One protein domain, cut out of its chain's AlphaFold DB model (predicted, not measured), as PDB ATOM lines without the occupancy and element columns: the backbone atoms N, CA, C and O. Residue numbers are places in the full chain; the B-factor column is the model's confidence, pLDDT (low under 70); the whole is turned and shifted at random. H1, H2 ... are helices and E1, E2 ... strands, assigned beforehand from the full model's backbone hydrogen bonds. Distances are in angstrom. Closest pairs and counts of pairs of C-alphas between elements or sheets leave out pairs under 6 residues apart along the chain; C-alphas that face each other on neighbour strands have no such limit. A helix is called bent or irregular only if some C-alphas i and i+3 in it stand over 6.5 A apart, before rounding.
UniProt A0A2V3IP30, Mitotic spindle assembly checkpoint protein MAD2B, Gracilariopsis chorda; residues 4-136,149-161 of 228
ATOM      1  N   ALA A   4      10.714  28.362  47.901       72.50
ATOM      2  CA  ALA A   4       9.618  28.641  48.831       72.50
ATOM      3  C   ALA A   4       9.180  27.383  49.607       72.50
ATOM      4  O   ALA A   4       9.041  27.412  50.830       72.50
ATOM      5  N   GLU A   5       9.067  26.238  48.926       76.69
ATOM      6  CA  GLU A   5       8.706  24.959  49.556       76.69
ATOM      7  C   GLU A   5       9.768  24.496  50.560       76.69
ATOM      8  O   GLU A   5       9.435  23.993  51.634       76.69
ATOM      9  N   LYS A   6      11.056  24.694  50.241       78.88
ATOM     10  CA  LYS A   6      12.156  24.387  51.166       78.88
ATOM     11  C   LYS A   6      12.097  25.267  52.415       78.88
ATOM     12  O   LYS A   6      12.246  24.753  53.522       78.88
ATOM     13  N   ARG A   7      11.847  26.572  52.259       74.81
ATOM     14  CA  ARG A   7      11.699  27.511  53.388       74.81
ATOM     15  C   ARG A   7      10.529  27.131  54.283       74.81
ATOM     16  O   ARG A   7      10.679  27.079  55.502       74.81
ATOM     17  N   ARG A   8       9.392  26.789  53.680       76.88
ATOM     18  CA  ARG A   8       8.220  26.307  54.405       76.88
ATOM     19  C   ARG A   8       8.531  25.045  55.206       76.88
ATOM     20  O   ARG A   8       8.221  24.996  56.391       76.88
ATOM     21  N   ALA A   9       9.205  24.069  54.598       82.38
ATOM     22  CA  ALA A   9       9.608  22.850  55.292       82.38
ATOM     23  C   ALA A   9      10.494  23.139  56.517       82.38
ATOM     24  O   ALA A   9      10.315  22.509  57.554       82.38
ATOM     25  N   LEU A  10      11.401  24.123  56.444       82.44
ATOM     26  CA  LEU A  10      12.220  24.526  57.593       82.44
ATOM     27  C   LEU A  10      11.372  25.071  58.749       82.44
ATOM     28  O   LEU A  10      11.570  24.659  59.892       82.44
ATOM     29  N   VAL A  11      10.416  25.959  58.462       79.19
ATOM     30  CA  VAL A  11       9.519  26.524  59.484       79.19
ATOM     31  C   VAL A  11       8.637  25.436  60.098       79.19
ATOM     32  O   VAL A  11       8.513  25.364  61.318       79.19
ATOM     33  N   VAL A  12       8.079  24.550  59.270       83.69
ATOM     34  CA  VAL A  12       7.255  23.424  59.733       83.69
ATOM     35  C   VAL A  12       8.069  22.468  60.607       83.69
ATOM     36  O   VAL A  12       7.611  22.101  61.684       83.69
ATOM     37  N   ASN A  13       9.299  22.126  60.214       87.44
ATOM     38  CA  ASN A  13      10.180  21.274  61.020       87.44
ATOM     39  C   ASN A  13      10.453  21.887  62.399       87.44
ATOM     40  O   ASN A  13      10.411  21.184  63.409       87.44
ATOM     41  N   ARG A  14      10.696  23.202  62.451       85.50
ATOM     42  CA  ARG A  14      10.903  23.934  63.704       85.50
ATOM     43  C   ARG A  14       9.649  23.977  64.571       85.50
ATOM     44  O   ARG A  14       9.754  23.825  65.784       85.50
ATOM     45  N   LEU A  15       8.476  24.130  63.962       85.06
ATOM     46  CA  LEU A  15       7.199  24.079  64.670       85.06
ATOM     47  C   LEU A  15       6.920  22.686  65.247       85.06
ATOM     48  O   LEU A  15       6.540  22.579  66.407       85.06
ATOM     49  N   CYS A  16       7.151  21.622  64.477       88.81
ATOM     50  CA  CYS A  16       7.038  20.246  64.960       88.81
ATOM     51  C   CYS A  16       8.005  19.985  66.125       88.81
ATOM     52  O   CYS A  16       7.599  19.472  67.165       88.81
ATOM     53  N   GLU A  17       9.268  20.401  66.001       91.44
ATOM     54  CA  GLU A  17      10.245  20.307  67.090       91.44
ATOM     55  C   GLU A  17       9.747  21.022  68.354       91.44
ATOM     56  O   GLU A  17       9.772  20.448  69.444       91.44
ATOM     57  N   PHE A  18       9.219  22.237  68.202       89.69
ATOM     58  CA  PHE A  18       8.648  23.004  69.300       89.69
ATOM     59  C   PHE A  18       7.433  22.315  69.941       89.69
ATOM     60  O   PHE A  18       7.343  22.270  71.170       89.69
ATOM     61  N   LEU A  19       6.527  21.739  69.144       89.75
ATOM     62  CA  LEU A  19       5.357  21.014  69.647       89.75
ATOM     63  C   LEU A  19       5.765  19.824  70.519       89.75
ATOM     64  O   LEU A  19       5.184  19.625  71.584       89.75
ATOM     65  N   VAL A  20       6.800  19.074  70.135       93.06
ATOM     66  CA  VAL A  20       7.340  17.990  70.975       93.06
ATOM     67  C   VAL A  20       7.827  18.541  72.320       93.06
ATOM     68  O   VAL A  20       7.463  18.021  73.376       93.06
ATOM     69  N   VAL A  21       8.605  19.626  72.293       92.56
ATOM     70  CA  VAL A  21       9.188  20.245  73.497       92.56
ATOM     71  C   VAL A  21       8.100  20.743  74.448       92.56
ATOM     72  O   VAL A  21       8.126  20.436  75.640       92.56
ATOM     73  N   VAL A  22       7.132  21.503  73.927       89.19
ATOM     74  CA  VAL A  22       6.057  22.075  74.742       89.19
ATOM     75  C   VAL A  22       5.128  20.985  75.271       89.19
ATOM     76  O   VAL A  22       4.666  21.098  76.401       89.19
ATOM     77  N   THR A  23       4.924  19.893  74.524       90.56
ATOM     78  CA  THR A  23       4.151  18.740  75.010       90.56
ATOM     79  C   THR A  23       4.828  18.112  76.219       90.56
ATOM     80  O   THR A  23       4.186  17.953  77.251       90.56
ATOM     81  N   HIS A  24       6.130  17.813  76.142       91.62
ATOM     82  CA  HIS A  24       6.848  17.271  77.296       91.62
ATOM     83  C   HIS A  24       6.783  18.205  78.511       91.62
ATOM     84  O   HIS A  24       6.559  17.737  79.627       91.62
ATOM     85  N   ALA A  25       6.901  19.517  78.288       89.44
ATOM     86  CA  ALA A  25       6.761  20.509  79.346       89.44
ATOM     87  C   ALA A  25       5.356  20.512  79.975       89.44
ATOM     88  O   ALA A  25       5.251  20.563  81.196       89.44
ATOM     89  N   ILE A  26       4.290  20.428  79.170       86.00
ATOM     90  CA  ILE A  26       2.893  20.386  79.640       86.00
ATOM     91  C   ILE A  26       2.616  19.098  80.419       86.00
ATOM     92  O   ILE A  26       2.086  19.156  81.524       86.00
ATOM     93  N   VAL A  27       3.007  17.947  79.871       86.06
ATOM     94  CA  VAL A  27       2.808  16.630  80.496       86.06
ATOM     95  C   VAL A  27       3.535  16.555  81.842       86.06
ATOM     96  O   VAL A  27       2.983  16.035  82.809       86.06
ATOM     97  N   HIS A  28       4.740  17.124  81.928       87.69
ATOM     98  CA  HIS A  28       5.463  17.260  83.190       87.69
ATOM     99  C   HIS A  28       4.787  18.254  84.151       87.69
ATOM    100  O   HIS A  28       4.683  17.981  85.341       87.69
ATOM    101  N   LEU A  29       4.330  19.412  83.657       84.50
ATOM    102  CA  LEU A  29       3.694  20.454  84.474       84.50
ATOM    103  C   LEU A  29       2.404  19.970  85.146       84.50
ATOM    104  O   LEU A  29       2.139  20.355  86.278       84.50
ATOM    105  N   HIS A  30       1.623  19.146  84.448       80.62
ATOM    106  CA  HIS A  30       0.367  18.588  84.956       80.62
ATOM    107  C   HIS A  30       0.540  17.256  85.685       80.62
ATOM    108  O   HIS A  30      -0.457  16.632  86.018       80.62
ATOM    109  N   GLU A  31       1.779  16.806  85.923       84.44
ATOM    110  CA  GLU A  31       2.069  15.537  86.611       84.44
ATOM    111  C   GLU A  31       1.338  14.331  85.981       84.44
ATOM    112  O   GLU A  31       1.040  13.352  86.658       84.44
ATOM    113  N   VAL A  32       1.077  14.377  84.666       81.50
ATOM    114  CA  VAL A  32       0.422  13.280  83.922       81.50
ATOM    115  C   VAL A  32       1.242  11.995  84.029       81.50
ATOM    116  O   VAL A  32       0.707  10.891  84.056       81.50
ATOM    117  N   TYR A  33       2.560  12.152  84.141       83.00
ATOM    118  CA  TYR A  33       3.481  11.091  84.502       83.00
ATOM    119  C   TYR A  33       4.325  11.512  85.713       83.00
ATOM    120  O   TYR A  33       4.677  12.689  85.830       83.00
ATOM    121  N   PRO A  34       4.733  10.557  86.570       81.56
ATOM    122  CA  PRO A  34       5.633  10.810  87.687       81.56
ATOM    123  C   PRO A  34       6.900  11.603  87.306       81.56
ATOM    124  O   PRO A  34       7.585  11.216  86.351       81.56
ATOM    125  N   PRO A  35       7.304  12.621  88.096       78.94
ATOM    126  CA  PRO A  35       8.487  13.451  87.824       78.94
ATOM    127  C   PRO A  35       9.786  12.656  87.632       78.94
ATOM    128  O   PRO A  35      10.615  13.002  86.793       78.94
ATOM    129  N   ARG A  36       9.939  11.525  88.337       83.19
ATOM    130  CA  ARG A  36      11.089  10.604  88.210       83.19
ATOM    131  C   ARG A  36      11.310  10.060  86.792       83.19
ATOM    132  O   ARG A  36      12.422   9.649  86.458       83.19
ATOM    133  N   MET A  37      10.266  10.051  85.958       83.06
ATOM    134  CA  MET A  37      10.347   9.622  84.559       83.06
ATOM    135  C   MET A  37      10.849  10.719  83.624       83.06
ATOM    136  O   MET A  37      10.977  10.465  82.429       83.06
ATOM    137  N   PHE A  38      11.170  11.906  84.142       88.56
ATOM    138  CA  PHE A  38      11.681  13.010  83.351       88.56
ATOM    139  C   PHE A  38      13.155  13.303  83.633       88.56
ATOM    140  O   PHE A  38      13.723  12.951  84.669       88.56
ATOM    141  N   GLU A  39      13.800  13.951  82.673       90.19
ATOM    142  CA  GLU A  39      15.111  14.571  82.825       90.19
ATOM    143  C   GLU A  39      15.095  16.008  82.337       90.19
ATOM    144  O   GLU A  39      14.419  16.352  81.364       90.19
ATOM    145  N   LEU A  40      15.873  16.841  83.020       89.75
ATOM    146  CA  LEU A  40      16.093  18.216  82.623       89.75
ATOM    147  C   LEU A  40      16.977  18.247  81.370       89.75
ATOM    148  O   LEU A  40      18.097  17.738  81.368       89.75
ATOM    149  N   ARG A  41      16.476  18.877  80.312       90.62
ATOM    150  CA  ARG A  41      17.208  19.177  79.081       90.62
ATOM    151  C   ARG A  41      17.005  20.633  78.700       90.62
ATOM    152  O   ARG A  41      15.920  21.189  78.865       90.62
ATOM    153  N   GLU A  42      18.033  21.240  78.132       89.38
ATOM    154  CA  GLU A  42      17.942  22.606  77.632       89.38
ATOM    155  C   GLU A  42      17.478  22.623  76.170       89.38
ATOM    156  O   GLU A  42      18.054  21.951  75.308       89.38
ATOM    157  N   LYS A  43      16.438  23.408  75.878       89.00
ATOM    158  CA  LYS A  43      16.004  23.699  74.509       89.00
ATOM    159  C   LYS A  43      15.625  25.166  74.364       89.00
ATOM    160  O   LYS A  43      15.005  25.736  75.255       89.00
ATOM    161  N   TYR A  44      16.008  25.778  73.243       85.44
ATOM    162  CA  TYR A  44      15.800  27.209  72.980       85.44
ATOM    163  C   TYR A  44      16.369  28.116  74.094       85.44
ATOM    164  O   TYR A  44      15.826  29.182  74.371       85.44
ATOM    165  N   GLY A  45      17.436  27.684  74.780       84.88
ATOM    166  CA  GLY A  45      18.003  28.405  75.927       84.88
ATOM    167  C   GLY A  45      17.101  28.418  77.170       84.88
ATOM    168  O   GLY A  45      17.132  29.383  77.938       84.88
ATOM    169  N   VAL A  46      16.236  27.407  77.326       87.00
ATOM    170  CA  VAL A  46      15.326  27.213  78.467       87.00
ATOM    171  C   VAL A  46      15.445  25.776  78.967       87.00
ATOM    172  O   VAL A  46      15.409  24.832  78.177       87.00
ATOM    173  N   GLY A  47      15.562  25.601  80.284       86.50
ATOM    174  CA  GLY A  47      15.484  24.286  80.916       86.50
ATOM    175  C   GLY A  47      14.062  23.728  80.840       86.50
ATOM    176  O   GLY A  47      13.110  24.370  81.280       86.50
ATOM    177  N   THR A  48      13.918  22.531  80.283       85.44
ATOM    178  CA  THR A  48      12.642  21.826  80.104       85.44
ATOM    179  C   THR A  48      12.774  20.380  80.544       85.44
ATOM    180  O   THR A  48      13.865  19.817  80.517       85.44
ATOM    181  N   PHE A  49      11.669  19.760  80.929       87.75
ATOM    182  CA  PHE A  49      11.653  18.349  81.290       87.75
ATOM    183  C   PHE A  49      11.250  17.505  80.087       87.75
ATOM    184  O   PHE A  49      10.285  17.838  79.408       87.75
ATOM    185  N   TYR A  50      11.980  16.419  79.837       89.19
ATOM    186  CA  TYR A  50      11.695  15.427  78.798       89.19
ATOM    187  C   TYR A  50      11.457  14.066  79.414       89.19
ATOM    188  O   TYR A  50      12.167  13.689  80.342       89.19
ATOM    189  N   SER A  51      10.502  13.315  78.869       87.06
ATOM    190  CA  SER A  51      10.269  11.945  79.317       87.06
ATOM    191  C   SER A  51      11.438  11.037  78.915       87.06
ATOM    192  O   SER A  51      12.002  11.145  77.825       87.06
ATOM    193  N   LYS A  52      11.800  10.114  79.805       88.62
ATOM    194  CA  LYS A  52      12.737   9.009  79.554       88.62
ATOM    195  C   LYS A  52      12.029   7.786  78.975       88.62
ATOM    196  O   LYS A  52      12.688   6.897  78.446       88.62
ATOM    197  N   HIS A  53      10.700   7.730  79.082       85.06
ATOM    198  CA  HIS A  53       9.922   6.571  78.668       85.06
ATOM    199  C   HIS A  53       9.782   6.525  77.146       85.06
ATOM    200  O   HIS A  53       9.190   7.419  76.536       85.06
ATOM    201  N   GLU A  54      10.287   5.455  76.534       86.00
ATOM    202  CA  GLU A  54      10.318   5.297  75.080       86.00
ATOM    203  C   GLU A  54       8.922   5.390  74.459       86.00
ATOM    204  O   GLU A  54       8.731   6.179  73.544       86.00
ATOM    205  N   ALA A  55       7.915   4.706  75.015       77.81
ATOM    206  CA  ALA A  55       6.564   4.740  74.445       77.81
ATOM    207  C   ALA A  55       5.934   6.147  74.450       77.81
ATOM    208  O   ALA A  55       5.243   6.507  73.504       77.81
ATOM    209  N   VAL A  56       6.210   6.965  75.476       81.81
ATOM    210  CA  VAL A  56       5.686   8.343  75.559       81.81
ATOM    211  C   VAL A  56       6.391   9.217  74.528       81.81
ATOM    212  O   VAL A  56       5.758   9.991  73.813       81.81
ATOM    213  N   ASN A  57       7.709   9.058  74.417       86.38
ATOM    214  CA  ASN A  57       8.517   9.767  73.433       86.38
ATOM    215  C   ASN A  57       8.103   9.414  72.000       86.38
ATOM    216  O   ASN A  57       8.020  10.307  71.160       86.38
ATOM    217  N   THR A  58       7.842   8.136  71.727       80.94
ATOM    218  CA  THR A  58       7.376   7.651  70.424       80.94
ATOM    219  C   THR A  58       5.984   8.183  70.117       80.94
ATOM    220  O   THR A  58       5.805   8.788  69.070       80.94
ATOM    221  N   TYR A  59       5.037   8.094  71.057       84.62
ATOM    222  CA  TYR A  59       3.686   8.633  70.874       84.62
ATOM    223  C   TYR A  59       3.687  10.122  70.510       84.62
ATOM    224  O   TYR A  59       3.074  10.526  69.520       84.62
ATOM    225  N   ILE A  60       4.414  10.943  71.275       86.69
ATOM    226  CA  ILE A  60       4.509  12.387  71.025       86.69
ATOM    227  C   ILE A  60       5.140  12.651  69.652       86.69
ATOM    228  O   ILE A  60       4.634  13.471  68.886       86.69
ATOM    229  N   LYS A  61       6.230  11.949  69.316       87.12
ATOM    230  CA  LYS A  61       6.910  12.113  68.024       87.12
ATOM    231  C   LYS A  61       6.028  11.704  66.853       87.12
ATOM    232  O   LYS A  61       5.905  12.490  65.923       87.12
ATOM    233  N   ASP A  62       5.411  10.530  66.903       84.44
ATOM    234  CA  ASP A  62       4.583  10.000  65.816       84.44
ATOM    235  C   ASP A  62       3.346  10.873  65.595       84.44
ATOM    236  O   ASP A  62       3.003  11.202  64.455       84.44
ATOM    237  N   THR A  63       2.731  11.348  66.682       83.81
ATOM    238  CA  THR A  63       1.585  12.260  66.606       83.81
ATOM    239  C   THR A  63       1.980  13.575  65.943       83.81
ATOM    240  O   THR A  63       1.354  13.993  64.969       83.81
ATOM    241  N   VAL A  64       3.072  14.206  66.385       86.50
ATOM    242  CA  VAL A  64       3.562  15.457  65.786       86.50
ATOM    243  C   VAL A  64       4.056  15.252  64.347       86.50
ATOM    244  O   VAL A  64       3.879  16.133  63.502       86.50
ATOM    245  N   GLN A  65       4.629  14.090  64.034       86.19
ATOM    246  CA  GLN A  65       5.057  13.737  62.683       86.19
ATOM    247  C   GLN A  65       3.860  13.585  61.738       86.19
ATOM    248  O   GLN A  65       3.944  14.000  60.584       86.19
ATOM    249  N   SER A  66       2.727  13.064  62.216       83.69
ATOM    250  CA  SER A  66       1.500  13.013  61.414       83.69
ATOM    251  C   SER A  66       0.965  14.417  61.081       83.69
ATOM    252  O   SER A  66       0.516  14.657  59.959       83.69
ATOM    253  N   LEU A  67       1.127  15.389  61.992       82.44
ATOM    254  CA  LEU A  67       0.765  16.794  61.755       82.44
ATOM    255  C   LEU A  67       1.658  17.472  60.713       82.44
ATOM    256  O   LEU A  67       1.228  18.427  60.068       82.44
ATOM    257  N   HIS A  68       2.890  16.993  60.519       85.88
ATOM    258  CA  HIS A  68       3.846  17.572  59.570       85.88
ATOM    259  C   HIS A  68       3.267  17.663  58.154       85.88
ATOM    260  O   HIS A  68       3.287  18.727  57.531       85.88
ATOM    261  N   ALA A  69       2.663  16.573  57.672       83.12
ATOM    262  CA  ALA A  69       2.053  16.527  56.346       83.12
ATOM    263  C   ALA A  69       0.892  17.527  56.210       83.12
ATOM    264  O   ALA A  69       0.701  18.128  55.150       83.12
ATOM    265  N   TRP A  70       0.132  17.734  57.285       82.06
ATOM    266  CA  TRP A  70      -0.991  18.665  57.319       82.06
ATOM    267  C   TRP A  70      -0.517  20.125  57.371       82.06
ATOM    268  O   TRP A  70      -1.073  20.980  56.677       82.06
ATOM    269  N   PHE A  71       0.572  20.408  58.092       81.38
ATOM    270  CA  PHE A  71       1.247  21.707  58.074       81.38
ATOM    271  C   PHE A  71       1.812  22.059  56.698       81.38
ATOM    272  O   PHE A  71       1.664  23.196  56.240       81.38
ATOM    273  N   MET A  72       2.410  21.089  56.003       82.75
ATOM    274  CA  MET A  72       2.917  21.265  54.638       82.75
ATOM    275  C   MET A  72       1.805  21.521  53.612       82.75
ATOM    276  O   MET A  72       2.071  22.106  52.567       82.75
ATOM    277  N   LYS A  73       0.560  21.139  53.914       81.19
ATOM    278  CA  LYS A  73      -0.623  21.374  53.069       81.19
ATOM    279  C   LYS A  73      -1.493  22.559  53.521       81.19
ATOM    280  O   LYS A  73      -2.475  22.861  52.861       81.19
ATOM    281  N   ASP A  74      -1.115  23.254  54.598       77.38
ATOM    282  CA  ASP A  74      -1.861  24.379  55.204       77.38
ATOM    283  C   ASP A  74      -3.291  23.996  55.629       77.38
ATOM    284  O   ASP A  74      -4.229  24.791  55.550       77.38
ATOM    285  N   LEU A  75      -3.460  22.747  56.074       78.94
ATOM    286  CA  LEU A  75      -4.766  22.197  56.443       78.94
ATOM    287  C   LEU A  75      -5.154  22.495  57.889       78.94
ATOM    288  O   LEU A  75      -6.313  22.326  58.235       78.94
ATOM    289  N   ILE A  76      -4.214  22.915  58.733       76.81
ATOM    290  CA  ILE A  76      -4.436  23.131  60.166       76.81
ATOM    291  C   ILE A  76      -4.744  24.610  60.423       76.81
ATOM    292  O   ILE A  76      -4.004  25.476  59.957       76.81
ATOM    293  N   GLU A  77      -5.792  24.894  61.198       75.06
ATOM    294  CA  GLU A  77      -6.116  26.231  61.726       75.06
ATOM    295  C   GLU A  77      -5.608  26.434  63.159       75.06
ATOM    296  O   GLU A  77      -5.109  27.508  63.514       75.06
ATOM    297  N   TRP A  78      -5.740  25.401  63.989       76.94
ATOM    298  CA  TRP A  78      -5.269  25.399  65.367       76.94
ATOM    299  C   TRP A  78      -5.010  23.975  65.860       76.94
ATOM    300  O   TRP A  78      -5.576  23.005  65.356       76.94
ATOM    301  N   ILE A  79      -4.156  23.852  66.871       79.50
ATOM    302  CA  ILE A  79      -3.858  22.608  67.585       79.50
ATOM    303  C   ILE A  79      -4.072  22.864  69.065       79.50
ATOM    304  O   ILE A  79      -3.677  23.908  69.565       79.50
ATOM    305  N   ALA A  80      -4.662  21.922  69.780       75.56
ATOM    306  CA  ALA A  80      -4.783  21.967  71.218       75.56
ATOM    307  C   ALA A  80      -4.174  20.716  71.846       75.56
ATOM    308  O   ALA A  80      -4.463  19.604  71.416       75.56
ATOM    309  N   ILE A  81      -3.358  20.904  72.879       80.00
ATOM    310  CA  ILE A  81      -2.936  19.829  73.780       80.00
ATOM    311  C   ILE A  81      -3.850  19.901  74.994       80.00
ATOM    312  O   ILE A  81      -3.809  20.884  75.740       80.00
ATOM    313  N   ALA A  82      -4.698  18.893  75.159       73.88
ATOM    314  CA  ALA A  82      -5.659  18.826  76.245       73.88
ATOM    315  C   ALA A  82      -5.253  17.748  77.251       73.88
ATOM    316  O   ALA A  82      -4.812  16.671  76.865       73.88
ATOM    317  N   VAL A  83      -5.388  18.064  78.536       72.00
ATOM    318  CA  VAL A  83      -5.159  17.162  79.664       72.00
ATOM    319  C   VAL A  83      -6.511  16.846  80.287       72.00
ATOM    320  O   VAL A  83      -7.284  17.761  80.586       72.00
ATOM    321  N   TYR A  84      -6.782  15.564  80.486       70.81
ATOM    322  CA  TYR A  84      -8.056  15.043  80.959       70.81
ATOM    323  C   TYR A  84      -7.879  14.228  82.232       70.81
ATOM    324  O   TYR A  84      -6.872  13.549  82.420       70.81
ATOM    325  N   GLU A  85      -8.903  14.248  83.076       72.31
ATOM    326  CA  GLU A  85      -9.042  13.279  84.160       72.31
ATOM    327  C   GLU A  85      -9.638  11.971  83.622       72.31
ATOM    328  O   GLU A  85     -10.737  11.986  83.069       72.31
ATOM    329  N   CYS A  86      -8.974  10.829  83.809       69.56
ATOM    330  CA  CYS A  86      -9.422   9.548  83.253       69.56
ATOM    331  C   CYS A  86     -10.782   9.086  83.798       69.56
ATOM    332  O   CYS A  86     -11.529   8.410  83.096       69.56
ATOM    333  N   GLN A  87     -11.137   9.442  85.033       69.50
ATOM    334  CA  GLN A  87     -12.400   9.001  85.635       69.50
ATOM    335  C   GLN A  87     -13.592   9.844  85.175       69.50
ATOM    336  O   GLN A  87     -14.606   9.306  84.737       69.50
ATOM    337  N   SER A  88     -13.475  11.171  85.272       64.38
ATOM    338  CA  SER A  88     -14.565  12.093  84.936       64.38
ATOM    339  C   SER A  88     -14.569  12.506  83.469       64.38
ATOM    340  O   SER A  88     -15.537  13.115  83.010       64.38
ATOM    341  N   GLN A  89     -13.490  12.197  82.740       62.56
ATOM    342  CA  GLN A  89     -13.301  12.578  81.348       62.56
ATOM    343  C   GLN A  89     -13.395  14.105  81.131       62.56
ATOM    344  O   GLN A  89     -13.688  14.612  80.045       62.56
ATOM    345  N   LYS A  90     -13.122  14.869  82.191       63.38
ATOM    346  CA  LYS A  90     -13.177  16.327  82.213       63.38
ATOM    347  C   LYS A  90     -11.834  16.913  81.776       63.38
ATOM    348  O   LYS A  90     -10.788  16.494  82.264       63.38
ATOM    349  N   SER A  91     -11.873  17.909  80.886       61.91
ATOM    350  CA  SER A  91     -10.696  18.711  80.510       61.91
ATOM    351  C   SER A  91     -10.241  19.536  81.717       61.91
ATOM    352  O   SER A  91     -11.006  20.361  82.219       61.91
ATOM    353  N   ILE A  92      -9.020  19.292  82.189       67.94
ATOM    354  CA  ILE A  92      -8.372  20.028  83.287       67.94
ATOM    355  C   ILE A  92      -7.574  21.208  82.736       67.94
ATOM    356  O   ILE A  92      -7.454  22.250  83.376       67.94
ATOM    357  N   ALA A  93      -6.987  21.031  81.555       69.38
ATOM    358  CA  ALA A  93      -6.181  22.044  80.908       69.38
ATOM    359  C   ALA A  93      -6.206  21.843  79.399       69.38
ATOM    360  O   ALA A  93      -6.180  20.717  78.914       69.38
ATOM    361  N   ARG A  94      -6.198  22.942  78.643       71.94
ATOM    362  CA  ARG A  94      -6.166  22.901  77.181       71.94
ATOM    363  C   ARG A  94      -5.312  24.016  76.615       71.94
ATOM    364  O   ARG A  94      -5.767  25.150  76.539       71.94
ATOM    365  N   TYR A  95      -4.131  23.667  76.125       75.69
ATOM    366  CA  TYR A  95      -3.175  24.582  75.517       75.69
ATOM    367  C   TYR A  95      -3.425  24.674  74.018       75.69
ATOM    368  O   TYR A  95      -3.092  23.747  73.289       75.69
ATOM    369  N   VAL A  96      -4.020  25.778  73.568       73.81
ATOM    370  CA  VAL A  96      -4.329  26.013  72.149       73.81
ATOM    371  C   VAL A  96      -3.171  26.740  71.450       73.81
ATOM    372  O   VAL A  96      -2.494  27.594  72.016       73.81
ATOM    373  N   PHE A  97      -2.933  26.401  70.194       75.69
ATOM    374  CA  PHE A  97      -1.875  26.917  69.344       75.69
ATOM    375  C   PHE A  97      -2.490  27.248  67.984       75.69
ATOM    376  O   PHE A  97      -2.850  26.345  67.233       75.69
ATOM    377  N   GLU A  98      -2.642  28.532  67.662       71.81
ATOM    378  CA  GLU A  98      -3.174  28.954  66.364       71.81
ATOM    379  C   GLU A  98      -2.050  28.977  65.320       71.81
ATOM    380  O   GLU A  98      -0.968  29.527  65.549       71.81
ATOM    381  N   THR A  99      -2.307  28.392  64.152       67.31
ATOM    382  CA  THR A  99      -1.296  28.156  63.103       67.31
ATOM    383  C   THR A  99      -1.385  29.162  61.955       67.31
ATOM    384  O   THR A  99      -0.649  29.042  60.975       67.31
ATOM    385  N   SER A 100      -2.240  30.187  62.090       56.47
ATOM    386  CA  SER A 100      -2.695  31.135  61.052       56.47
ATOM    387  C   SER A 100      -1.611  31.946  60.319       56.47
ATOM    388  O   SER A 100      -1.931  32.766  59.456       56.47
ATOM    389  N   VAL A 101      -0.328  31.720  60.613       49.34
ATOM    390  CA  VAL A 101       0.794  32.540  60.138       49.34
ATOM    391  C   VAL A 101       1.895  31.751  59.425       49.34
ATOM    392  O   VAL A 101       2.738  32.362  58.773       49.34
ATOM    393  N   VAL A 102       1.842  30.414  59.394       49.94
ATOM    394  CA  VAL A 102       2.799  29.622  58.587       49.94
ATOM    395  C   VAL A 102       2.633  29.889  57.074       49.94
ATOM    396  O   VAL A 102       3.548  29.624  56.303       49.94
ATOM    397  N   ALA A 103       1.505  30.476  56.650       42.66
ATOM    398  CA  ALA A 103       1.131  30.639  55.242       42.66
ATOM    399  C   ALA A 103       1.328  32.046  54.633       42.66
ATOM    400  O   ALA A 103       1.185  32.184  53.424       42.66
ATOM    401  N   ARG A 104       1.594  33.111  55.412       43.94
ATOM    402  CA  ARG A 104       1.457  34.491  54.879       43.94
ATOM    403  C   ARG A 104       2.733  35.149  54.355       43.94
ATOM    404  O   ARG A 104       2.616  36.014  53.499       43.94
ATOM    405  N   ASN A 105       3.918  34.736  54.806       46.72
ATOM    406  CA  ASN A 105       5.175  35.414  54.461       46.72
ATOM    407  C   ASN A 105       6.223  34.411  53.943       46.72
ATOM    408  O   ASN A 105       7.244  34.176  54.585       46.72
ATOM    409  N   GLU A 106       5.966  33.789  52.789       50.72
ATOM    410  CA  GLU A 106       6.936  32.899  52.121       50.72
ATOM    411  C   GLU A 106       8.192  33.657  51.628       50.72
ATOM    412  O   GLU A 106       9.265  33.069  51.441       50.72
ATOM    413  N   GLU A 107       8.084  34.979  51.472       53.53
ATOM    414  CA  GLU A 107       9.108  35.817  50.840       53.53
ATOM    415  C   GLU A 107      10.242  36.247  51.802       53.53
ATOM    416  O   GLU A 107      11.390  36.343  51.360       53.53
ATOM    417  N   ASP A 108      10.004  36.317  53.124       52.59
ATOM    418  CA  ASP A 108      10.917  36.971  54.094       52.59
ATOM    419  C   ASP A 108      11.573  36.054  55.156       52.59
ATOM    420  O   ASP A 108      12.131  36.524  56.155       52.59
ATOM    421  N   VAL A 109      11.552  34.728  54.989       57.31
ATOM    422  CA  VAL A 109      12.216  33.824  55.952       57.31
ATOM    423  C   VAL A 109      13.731  33.788  55.696       57.31
ATOM    424  O   VAL A 109      14.213  33.020  54.863       57.31
ATOM    425  N   ASN A 110      14.497  34.612  56.418       58.16
ATOM    426  CA  ASN A 110      15.963  34.577  56.452       58.16
ATOM    427  C   ASN A 110      16.477  33.967  57.781       58.16
ATOM    428  O   ASN A 110      15.696  33.592  58.657       58.16
ATOM    429  N   ALA A 111      17.799  33.840  57.949       57.22
ATOM    430  CA  ALA A 111      18.390  33.290  59.177       57.22
ATOM    431  C   ALA A 111      18.034  34.103  60.441       57.22
ATOM    432  O   ALA A 111      17.863  33.524  61.513       57.22
ATOM    433  N   ALA A 112      17.865  35.424  60.314       57.75
ATOM    434  CA  ALA A 112      17.380  36.268  61.402       57.75
ATOM    435  C   ALA A 112      15.903  35.972  61.723       57.75
ATOM    436  O   ALA A 112      15.541  35.919  62.895       57.75
ATOM    437  N   SER A 113      15.076  35.666  60.719       67.69
ATOM    438  CA  SER A 113      13.685  35.233  60.903       67.69
ATOM    439  C   SER A 113      13.595  33.906  61.665       67.69
ATOM    440  O   SER A 113      12.746  33.774  62.539       67.69
ATOM    441  N   LEU A 114      14.496  32.943  61.416       70.31
ATOM    442  CA  LEU A 114      14.544  31.688  62.186       70.31
ATOM    443  C   LEU A 114      14.960  31.909  63.647       70.31
ATOM    444  O   LEU A 114      14.353  31.332  64.544       70.31
ATOM    445  N   ALA A 115      15.937  32.781  63.904       73.25
ATOM    446  CA  ALA A 115      16.301  33.155  65.271       73.25
ATOM    447  C   ALA A 115      15.152  33.886  65.991       73.25
ATOM    448  O   ALA A 115      14.913  33.658  67.177       73.25
ATOM    449  N   CYS A 116      14.401  34.731  65.280       73.19
ATOM    450  CA  CYS A 116      13.180  35.345  65.801       73.19
ATOM    451  C   CYS A 116      12.112  34.295  66.143       73.19
ATOM    452  O   CYS A 116      11.476  34.406  67.189       73.19
ATOM    453  N   VAL A 117      11.951  33.261  65.312       75.75
ATOM    454  CA  VAL A 117      11.051  32.126  65.579       75.75
ATOM    455  C   VAL A 117      11.487  31.361  66.832       75.75
ATOM    456  O   VAL A 117      10.669  31.152  67.726       75.75
ATOM    457  N   ASP A 118      12.771  31.023  66.962       81.38
ATOM    458  CA  ASP A 118      13.299  30.340  68.152       81.38
ATOM    459  C   ASP A 118      13.138  31.197  69.422       81.38
ATOM    460  O   ASP A 118      12.793  30.683  70.487       81.38
ATOM    461  N   ASN A 119      13.308  32.518  69.316       81.31
ATOM    462  CA  ASN A 119      13.051  33.447  70.418       81.31
ATOM    463  C   ASN A 119      11.561  33.528  70.783       81.31
ATOM    464  O   ASN A 119      11.227  33.622  71.967       81.31
ATOM    465  N   ALA A 120      10.658  33.461  69.802       79.06
ATOM    466  CA  ALA A 120       9.220  33.395  70.050       79.06
ATOM    467  C   ALA A 120       8.837  32.078  70.751       79.06
ATOM    468  O   ALA A 120       8.092  32.093  71.734       79.06
ATOM    469  N   PHE A 121       9.410  30.952  70.315       84.50
ATOM    470  CA  PHE A 121       9.260  29.654  70.976       84.50
ATOM    471  C   PHE A 121       9.787  29.672  72.406       84.50
ATOM    472  O   PHE A 121       9.087  29.243  73.322       84.50
ATOM    473  N   ARG A 122      10.979  30.237  72.620       85.00
ATOM    474  CA  ARG A 122      11.559  30.459  73.946       85.00
ATOM    475  C   ARG A 122      10.611  31.245  74.845       85.00
ATOM    476  O   ARG A 122      10.327  30.813  75.959       85.00
ATOM    477  N   ALA A 123      10.110  32.386  74.371       82.19
ATOM    478  CA  ALA A 123       9.204  33.233  75.139       82.19
ATOM    479  C   ALA A 123       7.919  32.485  75.522       82.19
ATOM    480  O   ALA A 123       7.463  32.580  76.664       82.19
ATOM    481  N   HIS A 124       7.358  31.702  74.598       80.81
ATOM    482  CA  HIS A 124       6.162  30.926  74.880       80.81
ATOM    483  C   HIS A 124       6.413  29.768  75.842       80.81
ATOM    484  O   HIS A 124       5.635  29.560  76.767       80.81
ATOM    485  N   LEU A 125       7.512  29.041  75.667       84.38
ATOM    486  CA  LEU A 125       7.911  27.961  76.559       84.38
ATOM    487  C   LEU A 125       8.121  28.479  77.985       84.38
ATOM    488  O   LEU A 125       7.557  27.925  78.926       84.38
ATOM    489  N   CYS A 126       8.834  29.598  78.145       83.19
ATOM    490  CA  CYS A 126       8.939  30.288  79.429       83.19
ATOM    491  C   CYS A 126       7.560  30.651  79.985       83.19
ATOM    492  O   CYS A 126       7.327  30.486  81.173       83.19
ATOM    493  N   ARG A 127       6.625  31.115  79.151       80.88
ATOM    494  CA  ARG A 127       5.270  31.458  79.595       80.88
ATOM    495  C   ARG A 127       4.485  30.238  80.079       80.88
ATOM    496  O   ARG A 127       3.848  30.332  81.120       80.88
ATOM    497  N   VAL A 128       4.553  29.112  79.366       79.69
ATOM    498  CA  VAL A 128       3.920  27.844  79.770       79.69
ATOM    499  C   VAL A 128       4.487  27.367  81.105       79.69
ATOM    500  O   VAL A 128       3.723  27.040  82.008       79.69
ATOM    501  N   LEU A 129       5.814  27.403  81.263       80.50
ATOM    502  CA  LEU A 129       6.497  27.001  82.497       80.50
ATOM    503  C   LEU A 129       6.234  27.964  83.666       80.50
ATOM    504  O   LEU A 129       6.098  27.528  84.806       80.50
ATOM    505  N   SER A 130       6.126  29.266  83.391       74.62
ATOM    506  CA  SER A 130       5.796  30.299  84.382       74.62
ATOM    507  C   SER A 130       4.320  30.313  84.766       74.62
ATOM    508  O   SER A 130       3.970  30.906  85.783       74.62
ATOM    509  N   ASN A 131       3.446  29.631  84.018       63.78
ATOM    510  CA  ASN A 131       2.027  29.504  84.358       63.78
ATOM    511  C   ASN A 131       1.773  28.589  85.579       63.78
ATOM    512  O   ASN A 131       0.637  28.210  85.841       63.78
ATOM    513  N   ARG A 132       2.821  28.274  86.357       53.69
ATOM    514  CA  ARG A 132       2.821  27.534  87.632       53.69
ATOM    515  C   ARG A 132       1.988  28.163  88.761       53.69
ATOM    516  O   ARG A 132       1.915  27.589  89.840       53.69
ATOM    517  N   GLY A 133       1.351  29.313  88.548       40.91
ATOM    518  CA  GLY A 133       0.665  30.095  89.582       40.91
ATOM    519  C   GLY A 133      -0.610  29.499  90.203       40.91
ATOM    520  O   GLY A 133      -1.364  30.267  90.791       40.91
ATOM    521  N   ALA A 134      -0.890  28.195  90.090       38.91
ATOM    522  CA  ALA A 134      -2.091  27.593  90.691       38.91
ATOM    523  C   ALA A 134      -1.943  26.143  91.195       38.91
ATOM    524  O   ALA A 134      -2.933  25.570  91.647       38.91
ATOM    525  N   THR A 135      -0.751  25.539  91.168       37.75
ATOM    526  CA  THR A 135      -0.535  24.221  91.788       37.75
ATOM    527  C   THR A 135       0.701  24.264  92.671       37.75
ATOM    528  O   THR A 135       1.808  24.537  92.213       37.75
ATOM    529  N   ASP A 136       0.428  24.062  93.952       33.97
ATOM    530  CA  ASP A 136       1.243  24.248  95.145       33.97
ATOM    531  C   ASP A 136       2.671  23.675  95.079       33.97
ATOM    532  O   ASP A 136       2.936  22.668  94.421       33.97
ATOM    533  N   GLN A 149      -4.748   9.142  93.292       48.62
ATOM    534  CA  GLN A 149      -4.324   9.899  92.117       48.62
ATOM    535  C   GLN A 149      -5.343   9.616  91.013       48.62
ATOM    536  O   GLN A 149      -5.333   8.531  90.433       48.62
ATOM    537  N   SER A 150      -6.236  10.566  90.735       54.72
ATOM    538  CA  SER A 150      -6.988  10.555  89.485       54.72
ATOM    539  C   SER A 150      -5.984  10.418  88.345       54.72
ATOM    540  O   SER A 150      -5.147  11.301  88.151       54.72
ATOM    541  N   GLU A 151      -6.008   9.287  87.646       73.25
ATOM    542  CA  GLU A 151      -5.123   9.054  86.511       73.25
ATOM    543  C   GLU A 151      -5.399  10.154  85.480       73.25
ATOM    544  O   GLU A 151      -6.553  10.399  85.125       73.25
ATOM    545  N   LEU A 152      -4.365  10.891  85.083       73.31
ATOM    546  CA  LEU A 152      -4.484  11.935  84.075       73.31
ATOM    547  C   LEU A 152      -4.027  11.376  82.733       73.31
ATOM    548  O   LEU A 152      -3.097  10.577  82.659       73.31
ATOM    549  N   SER A 153      -4.662  11.831  81.664       78.00
ATOM    550  CA  SER A 153      -4.270  11.531  80.287       78.00
ATOM    551  C   SER A 153      -4.133  12.824  79.495       78.00
ATOM    552  O   SER A 153      -4.589  13.884  79.929       78.00
ATOM    553  N   PHE A 154      -3.471  12.766  78.344       77.31
ATOM    554  CA  PHE A 154      -3.370  13.906  77.444       77.31
ATOM    555  C   PHE A 154      -3.570  13.469  75.998       77.31
ATOM    556  O   PHE A 154      -3.091  12.409  75.602       77.31
ATOM    557  N   ASP A 155      -4.220  14.325  75.214       74.62
ATOM    558  CA  ASP A 155      -4.489  14.095  73.798       74.62
ATOM    559  C   ASP A 155      -4.306  15.374  72.972       74.62
ATOM    560  O   ASP A 155      -4.328  16.502  73.484       74.62
ATOM    561  N   TYR A 156      -4.138  15.181  71.663       75.62
ATOM    562  CA  TYR A 156      -4.098  16.254  70.677       75.62
ATOM    563  C   TYR A 156      -5.466  16.423  70.019       75.62
ATOM    564  O   TYR A 156      -6.046  15.473  69.500       75.62
ATOM    565  N   VAL A 157      -5.942  17.661  69.972       73.38
ATOM    566  CA  VAL A 157      -7.141  18.052  69.227       73.38
ATOM    567  C   VAL A 157      -6.723  19.035  68.149       73.38
ATOM    568  O   VAL A 157      -5.993  19.983  68.423       73.38
ATOM    569  N   VAL A 158      -7.168  18.827  66.916       71.44
ATOM    570  CA  VAL A 158      -6.748  19.647  65.776       71.44
ATOM    571  C   VAL A 158      -7.979  20.215  65.093       71.44
ATOM    572  O   VAL A 158      -8.902  19.477  64.757       71.44
ATOM    573  N   GLY A 159      -7.982  21.526  64.870       71.56
ATOM    574  CA  GLY A 159      -8.933  22.183  63.986       71.56
ATOM    575  C   GLY A 159      -8.366  22.251  62.578       71.56
ATOM    576  O   GLY A 159      -7.296  22.831  62.375       71.56
ATOM    577  N   THR A 160      -9.067  21.669  61.609       69.62
ATOM    578  CA  THR A 160      -8.649  21.651  60.203       69.62
ATOM    579  C   THR A 160      -9.559  22.488  59.309       69.62
ATOM    580  O   THR A 160     -10.761  22.604  59.543       69.62
ATOM    581  N   LYS A 161      -8.996  23.020  58.221       69.88
ATOM    582  CA  LYS A 161      -9.727  23.667  57.126       69.88
ATOM    583  C   LYS A 161     -10.463  22.594  56.321       69.88
ATOM    584  O   LYS A 161      -9.921  22.038  55.365       69.88
TER     585      LYS A 161
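This is residues 4 to 136 and 149 to 161 of the 228 residues of the protein "Mitotic spindle assembly checkpoint protein MAD2B" of Gracilariopsis chorda (UniProt A0A2V3IP30). Three long helices lie roughly side by side in a row, H2, H1, H3, with H1 in the middle; a twisted sheet of three strands covers one side of H1 and H2, and a small two-stranded hairpin, E1 and E2, packs on H1 and H3. The sheet, in the order E4, E3, E5, is antiparallel, and makes two layers with H1 and H2 on one of its faces. The printed part has 146 residues, with three named helices and five named strands in the order H1, E1, E2, H2, E3, E4, H3, E5; the class is mixed, helices and strands. The whole is compact, with a radius of gyration of the C-alphas of 15.8 A, yet elongated, spanning 50 by 33 by 29 A.

In the larger sheet, E3, residues 76 to 85, is the inner strand between E4, residues 91 to 98, and E5, residues 152 to 160. E3 and E4 form a hairpin, with N 81 and O 95 2.9 A apart; E3 and E5 are antiparallel, with N 80 and O 157 2.7 A apart, both pairs within hydrogen-bond range. H1, residues 4 to 29, lies over E3 at a height of 10.5 A over the sheet, along the strands at 13 degrees to E3 on the local plane. H2, residues 54 to 72, is on the same face at a height of 10.8 A, over E5 and, only just, not over E3, on which 2 of its C-alphas fall. H1 and H2 touch, closest at the C-alphas of Cys 16 and Val 64, 6.0 A, and run opposite ways at a shallow tilt of 34 degrees, only just short of steep. H3, residues 111 to 130, is not on this sheet; it touches H1, closest at the C-alphas of Val 22 and Leu 125, 6.4 A, the same way at a shallow tilt of 16 degrees. H2 and H3 are apart. E1, residues 38 to 43, and E2, residues 46 to 51, form a hairpin, with N 41 and O 48 2.8 A apart, within hydrogen-bond range; the closest C-alphas of H1 and E2 are those of His 24 and Tyr 50, 5.4 A. In H1 and H3 every O i to N i+4 pair is within hydrogen-bond range; in H2, 13 of 15 are.

E3 measures 26.3 A from first to last C-alpha, E5 26.1 A and E4 19.0 A. H1 begins at C-alpha 4, (9.618, 28.641, 48.831), and measures 37.0 A; H3 measures 28.3 A and H2 27.0 A. H2 is neither bent nor irregular, but only just: C-alphas 66 and 69 are 6.2 A apart. E1 measures 14.5 A and E2 16.1 A. E5 ends at C-alpha 160, (-8.649, 21.651, 60.203).

The two C-alphas farthest apart, those of Glu 107 and Gln 149, are 50.6 A apart. Residues 137 to 148 are not printed, and C-alphas 136 and 149 are 15.7 A apart across the cut. The link from E4 to H3, 12 residues, is long. The model's mean pLDDT over the printed part is 76.0; it is under 70 at residues 86 to 93, 99 to 113, 131 to 136, 149 to 150 and 160 to 161.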